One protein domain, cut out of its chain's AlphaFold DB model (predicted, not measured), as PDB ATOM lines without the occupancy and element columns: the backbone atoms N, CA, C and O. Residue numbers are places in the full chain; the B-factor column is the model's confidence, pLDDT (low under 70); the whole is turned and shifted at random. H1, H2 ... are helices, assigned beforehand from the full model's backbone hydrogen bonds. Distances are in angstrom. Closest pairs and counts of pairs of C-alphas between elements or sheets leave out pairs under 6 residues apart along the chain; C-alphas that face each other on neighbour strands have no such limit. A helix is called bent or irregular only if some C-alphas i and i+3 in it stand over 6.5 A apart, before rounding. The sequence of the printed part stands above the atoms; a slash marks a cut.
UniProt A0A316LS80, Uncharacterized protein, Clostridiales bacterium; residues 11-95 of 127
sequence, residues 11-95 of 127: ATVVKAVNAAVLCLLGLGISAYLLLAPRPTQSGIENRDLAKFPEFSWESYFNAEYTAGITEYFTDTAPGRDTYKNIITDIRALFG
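This is residues 11 to 95 of the 127 residues of an uncharacterized protein of Clostridiales bacterium (UniProt A0A316LS80). A long straight helix, H1, sticks out as an arm with its residues 11 to 31, and at the end of H1 that holds residue 35 the other helices spread to two sides: H3 and H2 reach out to one side and on beyond that end, while H4 reaches out to the other side and slants back, its last residue lying farther back along the direction of H1 than its first. The helices do not pack into a bundle; the long link of residues 36 to 56 swings out past the end of H1, makes a small turned-back loop and then runs along H3 to H2, while residues 86 to 95, mostly of H4, stick out as a second arm. The printed part has 85 residues with four named helices, H1, H2, H3 and H4 in that order along the chain, and no named strand; the class is all helix. With a radius of gyration of the C-alphas of 18.2 A it is only just extended, close to loose, and its outline is flat, spanning 54 by 44 by 22 A.

The printed part begins with H1, residues 11 to 35, which measures 35.7 A from its first to its last C-alpha. It starts at C-alpha 11, at (-32.095, -17.808, -46.131), and ends at C-alpha 35, at (-4.483, -19.640, -23.540). Residues 36 to 56 follow with no named element, and within them residues 41 to 42 pair with residues 47 to 48, antiparallel, in stretches too short to be named strands. H2 is the short helix of residues 57 to 61, from Trp 57 to Phe 61. H3 holds residues 64 to 75 and is 16.1 A long. H4 holds residues 80 to 93, is 20.4 A long and ends at C-alpha 93, at (-20.699, 8.535, -17.037). The helices are not bent.

H1, the longest helix with 25 residues, touches no helix. H1 and H3 are apart, but only just, with their closest C-alphas 8.5 A from each other. H1 is also apart from H2 and from H4. Residues 11 to 31, which belong to H1, stand free: no C-alpha 8 or more residues away along the chain comes within 10 A of theirs. H2 and H3 are near each other, close but not clearly touching, with 2 pairs of C-alphas within 8 A. Their closest C-alphas are those of Ser 59 and Tyr 65, 5.1 A apart, and their centres are 13.8 A apart. H3 and H4 meet only through their link. H2 and H4 are apart. Residues 86 to 95, of which 86 to 93 belong to H4, stand free as well. In the backbones of H1, H2, H3 and H4, every pair of O i and N i+4 is within hydrogen-bond range.

The two C-alphas farthest apart are those of Ala 11 and Glu 58, 54.3 A from each other, and the first and last printed C-alphas, of Ala 11 and Gly 95, are 45.1 A apart. Without the stretches that stand free, the body has 54 residues, spans 38 by 24 by 14 A and has a radius of gyration of 12.6 A. The link from H1 to H2, with 21 residues, is long; its C-alphas lie 9 to 24 A from the mean of the C-alphas. The links from H2 to H3, with 2 residues, and from H3 to H4, with 4 residues, are tight. The printed part has no cut. The mean pLDDT of the printed part is 91.5, and no printed residue is under 70; the mean is 95 for H1 and 87 for H4.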
ATOM      1  N   ALA A  11     -31.720 -17.842 -47.543       88.88
ATOM      2  CA  ALA A  11     -32.095 -17.808 -46.131       88.88
ATOM      3  C   ALA A  11     -31.426 -18.923 -45.304       88.88
ATOM      4  O   ALA A  11     -31.032 -18.700 -44.157       88.88
ATOM      5  N   THR A  12     -31.266 -20.122 -45.872       91.50
ATOM      6  CA  THR A  12     -30.549 -21.235 -45.228       91.50
ATOM      7  C   THR A  12     -29.059 -20.932 -45.114       91.50
ATOM      8  O   THR A  12     -28.464 -21.201 -44.072       91.50
ATOM      9  N   VAL A  13     -28.469 -20.323 -46.146       93.50
ATOM     10  CA  VAL A  13     -27.058 -19.916 -46.138       93.50
ATOM     11  C   VAL A  13     -26.806 -18.834 -45.088       93.50
ATOM     12  O   VAL A  13     -25.896 -18.990 -44.281       93.50
ATOM     13  N   VAL A  14     -27.635 -17.788 -45.017       95.94
ATOM     14  CA  VAL A  14     -27.494 -16.714 -44.015       95.94
ATOM     15  C   VAL A  14     -27.590 -17.260 -42.590       95.94
ATOM     16  O   VAL A  14     -26.773 -16.914 -41.740       95.94
ATOM     17  N   LYS A  15     -28.540 -18.165 -42.320       95.44
ATOM     18  CA  LYS A  15     -28.650 -18.820 -41.006       95.44
ATOM     19  C   LYS A  15     -27.397 -19.626 -40.663       95.44
ATOM     20  O   LYS A  15     -26.910 -19.526 -39.540       95.44
ATOM     21  N   ALA A  16     -26.869 -20.390 -41.620       94.88
ATOM     22  CA  ALA A  16     -25.650 -21.169 -41.424       94.88
ATOM     23  C   ALA A  16     -24.428 -20.271 -41.174       94.88
ATOM     24  O   ALA A  16     -23.632 -20.565 -40.287       94.88
ATOM     25  N   VAL A  17     -24.308 -19.154 -41.898       97.00
ATOM     26  CA  VAL A  17     -23.240 -18.164 -41.693       97.00
ATOM     27  C   VAL A  17     -23.343 -17.536 -40.307       97.00
ATOM     28  O   VAL A  17     -22.354 -17.523 -39.582       97.00
ATOM     29  N   ASN A  18     -24.527 -17.083 -39.892       97.12
ATOM     30  CA  ASN A  18     -24.717 -16.503 -38.560       97.12
ATOM     31  C   ASN A  18     -24.376 -17.509 -37.455       97.12
ATOM     32  O   ASN A  18     -23.676 -17.162 -36.507       97.12
ATOM     33  N   ALA A  19     -24.820 -18.762 -37.596       97.12
ATOM     34  CA  ALA A  19     -24.473 -19.826 -36.660       97.12
ATOM     35  C   ALA A  19     -22.955 -20.057 -36.611       97.12
ATOM     36  O   ALA A  19     -22.382 -20.104 -35.526       97.12
ATOM     37  N   ALA A  20     -22.292 -20.125 -37.768       97.50
ATOM     38  CA  ALA A  20     -20.845 -20.286 -37.840       97.50
ATOM     39  C   ALA A  20     -20.104 -19.120 -37.169       97.50
ATOM     40  O   ALA A  20     -19.184 -19.356 -36.393       97.50
ATOM     41  N   VAL A  21     -20.533 -17.876 -37.399       98.00
ATOM     42  CA  VAL A  21     -19.953 -16.687 -36.756       98.00
ATOM     43  C   VAL A  21     -20.113 -16.754 -35.238       98.00
ATOM     44  O   VAL A  21     -19.135 -16.559 -34.521       98.00
ATOM     45  N   LEU A  22     -21.305 -17.085 -34.734       97.88
ATOM     46  CA  LEU A  22     -21.542 -17.217 -33.294       97.88
ATOM     47  C   LEU A  22     -20.694 -18.335 -32.673       97.88
ATOM     48  O   LEU A  22     -20.105 -18.138 -31.611       97.88
ATOM     49  N   CYS A  23     -20.577 -19.482 -33.346       97.88
ATOM     50  CA  CYS A  23     -19.723 -20.579 -32.897       97.88
ATOM     51  C   CYS A  23     -18.245 -20.178 -32.871       97.88
ATOM     52  O   CYS A  23     -17.563 -20.439 -31.884       97.88
ATOM     53  N   LEU A  24     -17.749 -19.524 -33.924       97.94
ATOM     54  CA  LEU A  24     -16.360 -19.071 -34.000       97.94
ATOM     55  C   LEU A  24     -16.047 -18.010 -32.944       97.94
ATOM     56  O   LEU A  24     -14.971 -18.056 -32.354       97.94
ATOM     57  N   LEU A  25     -16.980 -17.099 -32.658       97.81
ATOM     58  CA  LEU A  25     -16.834 -16.139 -31.565       97.81
ATOM     59  C   LEU A  25     -16.767 -16.846 -30.211       97.81
ATOM     60  O   LEU A  25     -15.851 -16.577 -29.442       97.81
ATOM     61  N   GLY A  26     -17.683 -17.780 -29.937       97.50
ATOM     62  CA  GLY A  26     -17.674 -18.553 -28.694       97.50
ATOM     63  C   GLY A  26     -16.364 -19.317 -28.504       97.50
ATOM     64  O   GLY A  26     -15.697 -19.151 -27.488       97.50
ATOM     65  N   LEU A  27     -15.946 -20.082 -29.516       97.44
ATOM     66  CA  LEU A  27     -14.698 -20.846 -29.482       97.44
ATOM     67  C   LEU A  27     -13.461 -19.947 -29.392       97.44
ATOM     68  O   LEU A  27     -12.534 -20.263 -28.652       97.44
ATOM     69  N   GLY A  28     -13.445 -18.825 -30.113       97.44
ATOM     70  CA  GLY A  28     -12.349 -17.861 -30.084       97.44
ATOM     71  C   GLY A  28     -12.198 -17.200 -28.716       97.44
ATOM     72  O   GLY A  28     -11.090 -17.138 -28.188       97.44
ATOM     73  N   ILE A  29     -13.310 -16.779 -28.106       95.00
ATOM     74  CA  ILE A  29     -13.319 -16.227 -26.746       95.00
ATOM     75  C   ILE A  29     -12.877 -17.295 -25.744       95.00
ATOM     76  O   ILE A  29     -12.023 -17.014 -24.909       95.00
ATOM     77  N   SER A  30     -13.387 -18.525 -25.837       94.69
ATOM     78  CA  SER A  30     -12.955 -19.621 -24.964       94.69
ATOM     79  C   SER A  30     -11.458 -19.908 -25.102       94.69
ATOM     80  O   SER A  30     -10.765 -20.003 -24.094       94.69
ATOM     81  N   ALA A  31     -10.934 -19.994 -26.326       95.56
ATOM     82  CA  ALA A  31      -9.512 -20.215 -26.568       95.56
ATOM     83  C   ALA A  31      -8.657 -19.071 -26.004       95.56
ATOM     84  O   ALA A  31      -7.654 -19.328 -25.342       95.56
ATOM     85  N   TYR A  32      -9.081 -17.820 -26.195       94.06
ATOM     86  CA  TYR A  32      -8.430 -16.653 -25.603       94.06
ATOM     87  C   TYR A  32      -8.425 -16.728 -24.070       94.06
ATOM     88  O   TYR A  32      -7.370 -16.612 -23.452       94.06
ATOM     89  N   LEU A  33      -9.577 -16.997 -23.453       92.25
ATOM     90  CA  LEU A  33      -9.702 -17.095 -22.000       92.25
ATOM     91  C   LEU A  33      -8.929 -18.266 -21.401       92.25
ATOM     92  O   LEU A  33      -8.650 -18.221 -20.208       92.25
ATOM     93  N   LEU A  34      -8.595 -19.301 -22.177       91.69
ATOM     94  CA  LEU A  34      -7.776 -20.427 -21.729       91.69
ATOM     95  C   LEU A  34      -6.277 -20.157 -21.908       91.69
ATOM     96  O   LEU A  34      -5.512 -20.409 -20.977       91.69
ATOM     97  N   LEU A  35      -5.875 -19.642 -23.074       91.88
ATOM     98  CA  LEU A  35      -4.483 -19.640 -23.540       91.88
ATOM     99  C   LEU A  35      -3.766 -18.295 -23.418       91.88
ATOM    100  O   LEU A  35      -2.537 -18.266 -23.457       91.88
ATOM    101  N   ALA A  36      -4.492 -17.180 -23.332       92.19
ATOM    102  CA  ALA A  36      -3.847 -15.876 -23.289       92.19
ATOM    103  C   ALA A  36      -3.025 -15.696 -21.995       92.19
ATOM    104  O   ALA A  36      -3.388 -16.251 -20.952       92.19
ATOM    105  N   PRO A  37      -1.932 -14.908 -22.040       89.19
ATOM    106  CA  PRO A  37      -1.131 -14.608 -20.861       89.19
ATOM    107  C   PRO A  37      -1.977 -13.996 -19.748       89.19
ATOM    108  O   PRO A  37      -2.806 -13.113 -19.982       89.19
ATOM    109  N   ARG A  38      -1.737 -14.458 -18.524       89.69
ATOM    110  CA  ARG A  38      -2.471 -14.030 -17.334       89.69
ATOM    111  C   ARG A  38      -1.585 -13.147 -16.460       89.69
ATOM    112  O   ARG A  38      -0.399 -13.454 -16.321       89.69
ATOM    113  N   PRO A  39      -2.128 -12.074 -15.866       85.94
ATOM    114  CA  PRO A  39      -1.390 -11.286 -14.891       85.94
ATOM    115  C   PRO A  39      -1.140 -12.106 -13.618       85.94
ATOM    116  O   PRO A  39      -1.975 -12.911 -13.213       85.94
ATOM    117  N   THR A  40       0.003 -11.877 -12.973       84.94
ATOM    118  CA  THR A  40       0.339 -12.451 -11.655       84.94
ATOM    119  C   THR A  40       0.085 -11.473 -10.513       84.94
ATOM    120  O   THR A  40      -0.039 -11.885  -9.365       84.94
ATOM    121  N   GLN A  41       0.001 -10.181 -10.827       83.62
ATOM    122  CA  GLN A  41      -0.226  -9.097  -9.879       83.62
ATOM    123  C   GLN A  41      -1.301  -8.157 -10.412       83.62
ATOM    124  O   GLN A  41      -1.417  -7.951 -11.621       83.62
ATOM    125  N   SER A  42      -2.079  -7.591  -9.496       79.19
ATOM    126  CA  SER A  42      -3.052  -6.544  -9.787       79.19
ATOM    127  C   SER A  42      -2.371  -5.185  -9.695       79.19
ATOM    128  O   SER A  42      -1.956  -4.783  -8.607       79.19
ATOM    129  N   GLY A  43      -2.288  -4.455 -10.809       75.25
ATOM    130  CA  GLY A  43      -1.735  -3.095 -10.809       75.25
ATOM    131  C   GLY A  43      -2.668  -2.079 -10.143       75.25
ATOM    132  O   GLY A  43      -2.224  -1.023  -9.705       75.25
ATOM    133  N   ILE A  44      -3.962  -2.404 -10.058       71.50
ATOM    134  CA  ILE A  44      -4.992  -1.551  -9.451       71.50
ATOM    135  C   ILE A  44      -5.087  -1.771  -7.935       71.50
ATOM    136  O   ILE A  44      -5.259  -0.816  -7.186       71.50
ATOM    137  N   GLU A  45      -4.994  -3.024  -7.484       70.38
ATOM    138  CA  GLU A  45      -5.195  -3.401  -6.071       70.38
ATOM    139  C   GLU A  45      -3.872  -3.597  -5.308       70.38
ATOM    140  O   GLU A  45      -3.913  -3.881  -4.118       70.38
ATOM    141  N   ASN A  46      -2.711  -3.481  -5.970       81.06
ATOM    142  CA  ASN A  46      -1.380  -3.723  -5.389       81.06
ATOM    143  C   ASN A  46      -1.289  -5.039  -4.589       81.06
ATOM    144  O   ASN A  46      -0.718  -5.082  -3.500       81.06
ATOM    145  N   ARG A  47      -1.857  -6.124  -5.132       84.81
ATOM    146  CA  ARG A  47      -1.794  -7.469  -4.541       84.81
ATOM    147  C   ARG A  47      -1.397  -8.521  -5.564       84.81
ATOM    148  O   ARG A  47      -1.667  -8.365  -6.759       84.81
ATOM    149  N   ASP A  48      -0.842  -9.620  -5.073       88.44
ATOM    150  CA  ASP A  48      -0.700 -10.835  -5.865       88.44
ATOM    151  C   ASP A  48      -2.087 -11.411  -6.202       88.44
ATOM    152  O   ASP A  48      -3.038 -11.350  -5.410       88.44
ATOM    153  N   LEU A  49      -2.206 -11.936  -7.419       89.75
ATOM    154  CA  LEU A  49      -3.399 -12.633  -7.882       89.75
ATOM    155  C   LEU A  49      -3.327 -14.119  -7.521       89.75
ATOM    156  O   LEU A  49      -2.259 -14.647  -7.195       89.75
ATOM    157  N   ALA A  50      -4.473 -14.798  -7.594       91.38
ATOM    158  CA  ALA A  50      -4.548 -16.233  -7.346       91.38
ATOM    159  C   ALA A  50      -3.520 -17.011  -8.190       91.38
ATOM    160  O   ALA A  50      -3.316 -16.746  -9.379       91.38
ATOM    161  N   LYS A  51      -2.874 -18.001  -7.570       92.75
ATOM    162  CA  LYS A  51      -1.960 -18.929  -8.248       92.75
ATOM    163  C   LYS A  51      -2.728 -20.160  -8.706       92.75
ATOM    164  O   LYS A  51      -3.760 -20.505  -8.135       92.75
ATOM    165  N   PHE A  52      -2.221 -20.824  -9.738       93.38
ATOM    166  CA  PHE A  52      -2.802 -22.090 -10.164       93.38
ATOM    167  C   PHE A  52      -2.623 -23.129  -9.041       93.38
ATOM    168  O   PHE A  52      -1.513 -23.224  -8.510       93.38
ATOM    169  N   PRO A  53      -3.674 -23.874  -8.650       94.25
ATOM    170  CA  PRO A  53      -3.592 -24.786  -7.516       94.25
ATOM    171  C   PRO A  53      -2.687 -25.981  -7.818       94.25
ATOM    172  O   PRO A  53      -2.647 -26.496  -8.940       94.25
ATOM    173  N   GLU A  54      -1.999 -26.467  -6.789       95.75
ATOM    174  CA  GLU A  54      -1.242 -27.711  -6.870       95.75
ATOM    175  C   GLU A  54      -2.190 -28.912  -6.783       95.75
ATOM    176  O   GLU A  54      -3.124 -28.950  -5.979       95.75
ATOM    177  N   PHE A  55      -1.969 -29.901  -7.645       95.88
ATOM    178  CA  PHE A  55      -2.807 -31.092  -7.688       95.88
ATOM    179  C   PHE A  55      -2.414 -32.085  -6.591       95.88
ATOM    180  O   PHE A  55      -1.253 -32.482  -6.491       95.88
ATOM    181  N   SER A  56      -3.402 -32.567  -5.835       96.50
ATOM    182  CA  SER A  56      -3.282 -33.768  -5.014       96.50
ATOM    183  C   SER A  56      -4.581 -34.575  -5.081       96.50
ATOM    184  O   SER A  56      -5.656 -34.047  -5.364       96.50
ATOM    185  N   TRP A  57      -4.500 -35.886  -4.845       96.88
ATOM    186  CA  TRP A  57      -5.696 -36.733  -4.847       96.88
ATOM    187  C   TRP A  57      -6.663 -36.366  -3.718       96.88
ATOM    188  O   TRP A  57      -7.871 -36.373  -3.924       96.88
ATOM    189  N   GLU A  58      -6.134 -36.000  -2.551       96.81
ATOM    190  CA  GLU A  58      -6.929 -35.509  -1.425       96.81
ATOM    191  C   GLU A  58      -7.668 -34.216  -1.793       96.81
ATOM    192  O   GLU A  58      -8.890 -34.165  -1.655       96.81
ATOM    193  N   SER A  59      -6.957 -33.232  -2.366       95.12
ATOM    194  CA  SER A  59      -7.542 -31.944  -2.761       95.12
ATOM    195  C   SER A  59      -8.544 -32.070  -3.914       95.12
ATOM    196  O   SER A  59      -9.470 -31.274  -4.065       95.12
ATOM    197  N   TYR A  60      -8.385 -33.090  -4.756       95.75
ATOM    198  CA  TYR A  60      -9.357 -33.401  -5.793       95.75
ATOM    199  C   TYR A  60     -10.665 -33.939  -5.199       95.75
ATOM    200  O   TYR A  60     -11.741 -33.445  -5.532       95.75
ATOM    201  N   PHE A  61     -10.591 -34.926  -4.300       97.38
ATOM    202  CA  PHE A  61     -11.783 -35.557  -3.722       97.38
ATOM    203  C   PHE A  61     -12.486 -34.701  -2.665       97.38
ATOM    204  O   PHE A  61     -13.694 -34.852  -2.483       97.38
ATOM    205  N   ASN A  62     -11.771 -33.791  -2.001       96.12
ATOM    206  CA  ASN A  62     -12.359 -32.818  -1.076       96.12
ATOM    207  C   ASN A  62     -12.836 -31.517  -1.775       96.12
ATOM    208  O   ASN A  62     -13.328 -30.613  -1.105       96.12
ATOM    209  N   ALA A  63     -12.717 -31.442  -3.110       95.38
ATOM    210  CA  ALA A  63     -13.069 -30.317  -3.985       95.38
ATOM    211  C   ALA A  63     -12.197 -29.044  -3.895       95.38
ATOM    212  O   ALA A  63     -12.411 -28.118  -4.688       95.38
ATOM    213  N   GLU A  64     -11.176 -28.993  -3.037       96.44
ATOM    214  CA  GLU A  64     -10.265 -27.845  -2.909       96.44
ATOM    215  C   GLU A  64      -9.523 -27.538  -4.215       96.44
ATOM    216  O   GLU A  64      -9.409 -26.376  -4.608       96.44
ATOM    217  N   TYR A  65      -9.086 -28.562  -4.952       95.38
ATOM    218  CA  TYR A  65      -8.413 -28.381  -6.240       95.38
ATOM    219  C   TYR A  65      -9.322 -27.684  -7.260       95.38
ATOM    220  O   TYR A  65      -8.917 -26.738  -7.939       95.38
ATOM    221  N   THR A  66     -10.582 -28.116  -7.350       95.00
ATOM    222  CA  THR A  66     -11.553 -27.526  -8.283       95.00
ATOM    223  C   THR A  66     -11.975 -26.114  -7.880       95.00
ATOM    224  O   THR A  66     -12.174 -25.258  -8.749       95.00
ATOM    225  N   ALA A  67     -12.055 -25.843  -6.573       96.25
ATOM    226  CA  ALA A  67     -12.288 -24.503  -6.053       96.25
ATOM    227  C   ALA A  67     -11.120 -23.574  -6.410       96.25
ATOM    228  O   ALA A  67     -11.351 -22.499  -6.958       96.25
ATOM    229  N   GLY A  68      -9.878 -24.032  -6.226       96.12
ATOM    230  CA  GLY A  68      -8.677 -23.285  -6.600       96.12
ATOM    231  C   GLY A  68      -8.586 -23.001  -8.103       96.12
ATOM    232  O   GLY A  68      -8.204 -21.903  -8.498       96.12
ATOM    233  N   ILE A  69      -8.999 -23.940  -8.965       94.88
ATOM    234  CA  ILE A  69      -9.100 -23.687 -10.413       94.88
ATOM    235  C   ILE A  69     -10.107 -22.560 -10.665       94.88
ATOM    236  O   ILE A  69      -9.819 -21.620 -11.404       94.88
ATOM    237  N   THR A  70     -11.285 -22.638 -10.047       94.38
ATOM    238  CA  THR A  70     -12.343 -21.633 -10.220       94.38
ATOM    239  C   THR A  70     -11.881 -20.250  -9.769       94.38
ATOM    240  O   THR A  70     -12.068 -19.270 -10.494       94.38
ATOM    241  N   GLU A  71     -11.233 -20.171  -8.608       94.38
ATOM    242  CA  GLU A  71     -10.650 -18.940  -8.084       94.38
ATOM    243  C   GLU A  71      -9.584 -18.388  -9.034       94.38
ATOM    244  O   GLU A  71      -9.661 -17.226  -9.434       94.38
ATOM    245  N   TYR A  72      -8.659 -19.235  -9.493       93.81
ATOM    246  CA  TYR A  72      -7.615 -18.851 -10.438       93.81
ATOM    247  C   TYR A  72      -8.183 -18.241 -11.723       93.81
ATOM    248  O   TYR A  72      -7.781 -17.149 -12.126       93.81
ATOM    249  N   PHE A  73      -9.137 -18.912 -12.372       91.31
ATOM    250  CA  PHE A  73      -9.731 -18.417 -13.617       91.31
ATOM    251  C   PHE A  73     -10.570 -17.151 -13.416       91.31
ATOM    252  O   PHE A  73     -10.645 -16.328 -14.330       91.31
ATOM    253  N   THR A  74     -11.161 -16.972 -12.233       89.12
ATOM    254  CA  THR A  74     -11.942 -15.779 -11.886       89.12
ATOM    255  C   THR A  74     -11.036 -14.580 -11.599       89.12
ATOM    256  O   THR A  74     -11.325 -13.469 -12.047       89.12
ATOM    257  N   ASP A  75      -9.925 -14.786 -10.890       88.62
ATOM    258  CA  ASP A  75      -9.054 -13.695 -10.448       88.62
ATOM    259  C   ASP A  75      -7.989 -13.304 -11.485       88.62
ATOM    260  O   ASP A  75      -7.545 -12.160 -11.498       88.62
ATOM    261  N   THR A  76      -7.608 -14.207 -12.398       91.12
ATOM    262  CA  THR A  76      -6.503 -13.992 -13.359       91.12
ATOM    263  C   THR A  76      -6.951 -13.850 -14.816       91.12
ATOM    264  O   THR A  76      -6.186 -14.118 -15.744       91.12
ATOM    265  N   ALA A  77      -8.203 -13.444 -15.048       90.81
ATOM    266  CA  ALA A  77      -8.724 -13.270 -16.401       90.81
ATOM    267  C   ALA A  77      -7.804 -12.354 -17.251       90.81
ATOM    268  O   ALA A  77      -7.426 -11.266 -16.796       90.81
ATOM    269  N   PRO A  78      -7.436 -12.753 -18.484       91.44
ATOM    270  CA  PRO A  78      -6.590 -11.938 -19.354       91.44
ATOM    271  C   PRO A  78      -7.192 -10.547 -19.580       91.44
ATOM    272  O   PRO A  78      -8.336 -10.435 -20.008       91.44
ATOM    273  N   GLY A  79      -6.440  -9.481 -19.294       87.25
ATOM    274  CA  GLY A  79      -6.929  -8.100 -19.436       87.25
ATOM    275  C   GLY A  79      -7.884  -7.620 -18.330       87.25
ATOM    276  O   GLY A  79      -8.532  -6.589 -18.504       87.25
ATOM    277  N   ARG A  80      -7.969  -8.325 -17.187       86.44
ATOM    278  CA  ARG A  80      -8.808  -7.977 -16.018       86.44
ATOM    279  C   ARG A  80      -8.794  -6.490 -15.664       86.44
ATOM    280  O   ARG A  80      -9.859  -5.888 -15.553       86.44
ATOM    281  N   ASP A  81      -7.614  -5.903 -15.492       85.25
ATOM    282  CA  ASP A  81      -7.483  -4.512 -15.042       85.25
ATOM    283  C   ASP A  81      -7.992  -3.524 -16.103       85.25
ATOM    284  O   ASP A  81      -8.679  -2.557 -15.776       85.25
ATOM    285  N   THR A  82      -7.777  -3.818 -17.388       86.75
ATOM    286  CA  THR A  82      -8.363  -3.054 -18.496       86.75
ATOM    287  C   THR A  82      -9.890  -3.093 -18.453       86.75
ATOM    288  O   THR A  82     -10.531  -2.049 -18.553       86.75
ATOM    289  N   TYR A  83     -10.488  -4.271 -18.254       87.44
ATOM    290  CA  TYR A  83     -11.943  -4.388 -18.139       87.44
ATOM    291  C   TYR A  83     -12.490  -3.643 -16.921       87.44
ATOM    292  O   TYR A  83     -13.521  -2.978 -17.026       87.44
ATOM    293  N   LYS A  84     -11.794  -3.703 -15.781       85.44
ATOM    294  CA  LYS A  84     -12.168  -2.937 -14.586       85.44
ATOM    295  C   LYS A  84     -12.161  -1.436 -14.848       85.44
ATOM    296  O   LYS A  84     -13.116  -0.769 -14.462       85.44
ATOM    297  N   ASN A  85     -11.148  -0.926 -15.543       86.56
ATOM    298  CA  ASN A  85     -11.075   0.486 -15.912       86.56
ATOM    299  C   ASN A  85     -12.222   0.887 -16.847       86.56
ATOM    300  O   ASN A  85     -12.914   1.854 -16.566       86.56
ATOM    301  N   ILE A  86     -12.525   0.089 -17.873       89.19
ATOM    302  CA  ILE A  86     -13.653   0.369 -18.778       89.19
ATOM    303  C   ILE A  86     -14.986   0.402 -18.015       89.19
ATOM    304  O   ILE A  86     -15.807   1.292 -18.224       89.19
ATOM    305  N   ILE A  87     -15.219  -0.557 -17.113       86.94
ATOM    306  CA  ILE A  87     -16.445  -0.597 -16.298       86.94
ATOM    307  C   ILE A  87     -16.533   0.634 -15.394       86.94
ATOM    308  O   ILE A  87     -17.614   1.200 -15.225       86.94
ATOM    309  N   THR A  88     -15.411   1.042 -14.810       86.06
ATOM    310  CA  THR A  88     -15.297   2.271 -14.026       86.06
ATOM    311  C   THR A  88     -15.635   3.498 -14.863       86.06
ATOM    312  O   THR A  88     -16.459   4.299 -14.430       86.06
ATOM    313  N   ASP A  89     -15.068   3.624 -16.062       87.81
ATOM    314  CA  ASP A  89     -15.306   4.762 -16.948       87.81
ATOM    315  C   ASP A  89     -16.789   4.854 -17.319       87.81
ATOM    316  O   ASP A  89     -17.398   5.916 -17.216       87.81
ATOM    317  N   ILE A  90     -17.416   3.718 -17.643       90.38
ATOM    318  CA  ILE A  90     -18.858   3.648 -17.907       90.38
ATOM    319  C   ILE A  90     -19.656   4.090 -16.675       90.38
ATOM    320  O   ILE A  90     -20.586   4.879 -16.802       90.38
ATOM    321  N   ARG A  91     -19.308   3.614 -15.475       87.69
ATOM    322  CA  ARG A  91     -19.981   4.004 -14.222       87.69
ATOM    323  C   ARG A  91     -19.845   5.495 -13.924       87.69
ATOM    324  O   ARG A  91     -20.816   6.105 -13.475       87.69
ATOM    325  N   ALA A  92     -18.690   6.081 -14.222       87.94
ATOM    326  CA  ALA A  92     -18.449   7.507 -14.060       87.94
ATOM    327  C   ALA A  92     -19.379   8.345 -14.953       87.94
ATOM    328  O   ALA A  92     -19.888   9.367 -14.495       87.94
ATOM    329  N   LEU A  93     -19.704   7.879 -16.169       90.94
ATOM    330  CA  LEU A  93     -20.699   8.535 -17.037       90.94
ATOM    331  C   LEU A  93     -22.099   8.599 -16.404       90.94
ATOM    332  O   LEU A  93     -22.876   9.494 -16.725       90.94
ATOM    333  N   PHE A  94     -22.415   7.680 -15.489       92.38
ATOM    334  CA  PHE A  94     -23.672   7.659 -14.735       92.38
ATOM    335  C   PHE A  94     -23.557   8.296 -13.340       92.38
ATOM    336  O   PHE A  94     -24.469   8.157 -12.527       92.38
ATOM    337  N   GLY A  95     -22.449   8.981 -13.038       87.00
ATOM    338  CA  GLY A  95     -22.224   9.639 -11.747       87.00
ATOM    339  C   GLY A  95     -21.926   8.681 -10.589       87.00
ATOM    340  O   GLY A  95     -21.983   9.086  -9.430       87.00
TER     341      GLY A  95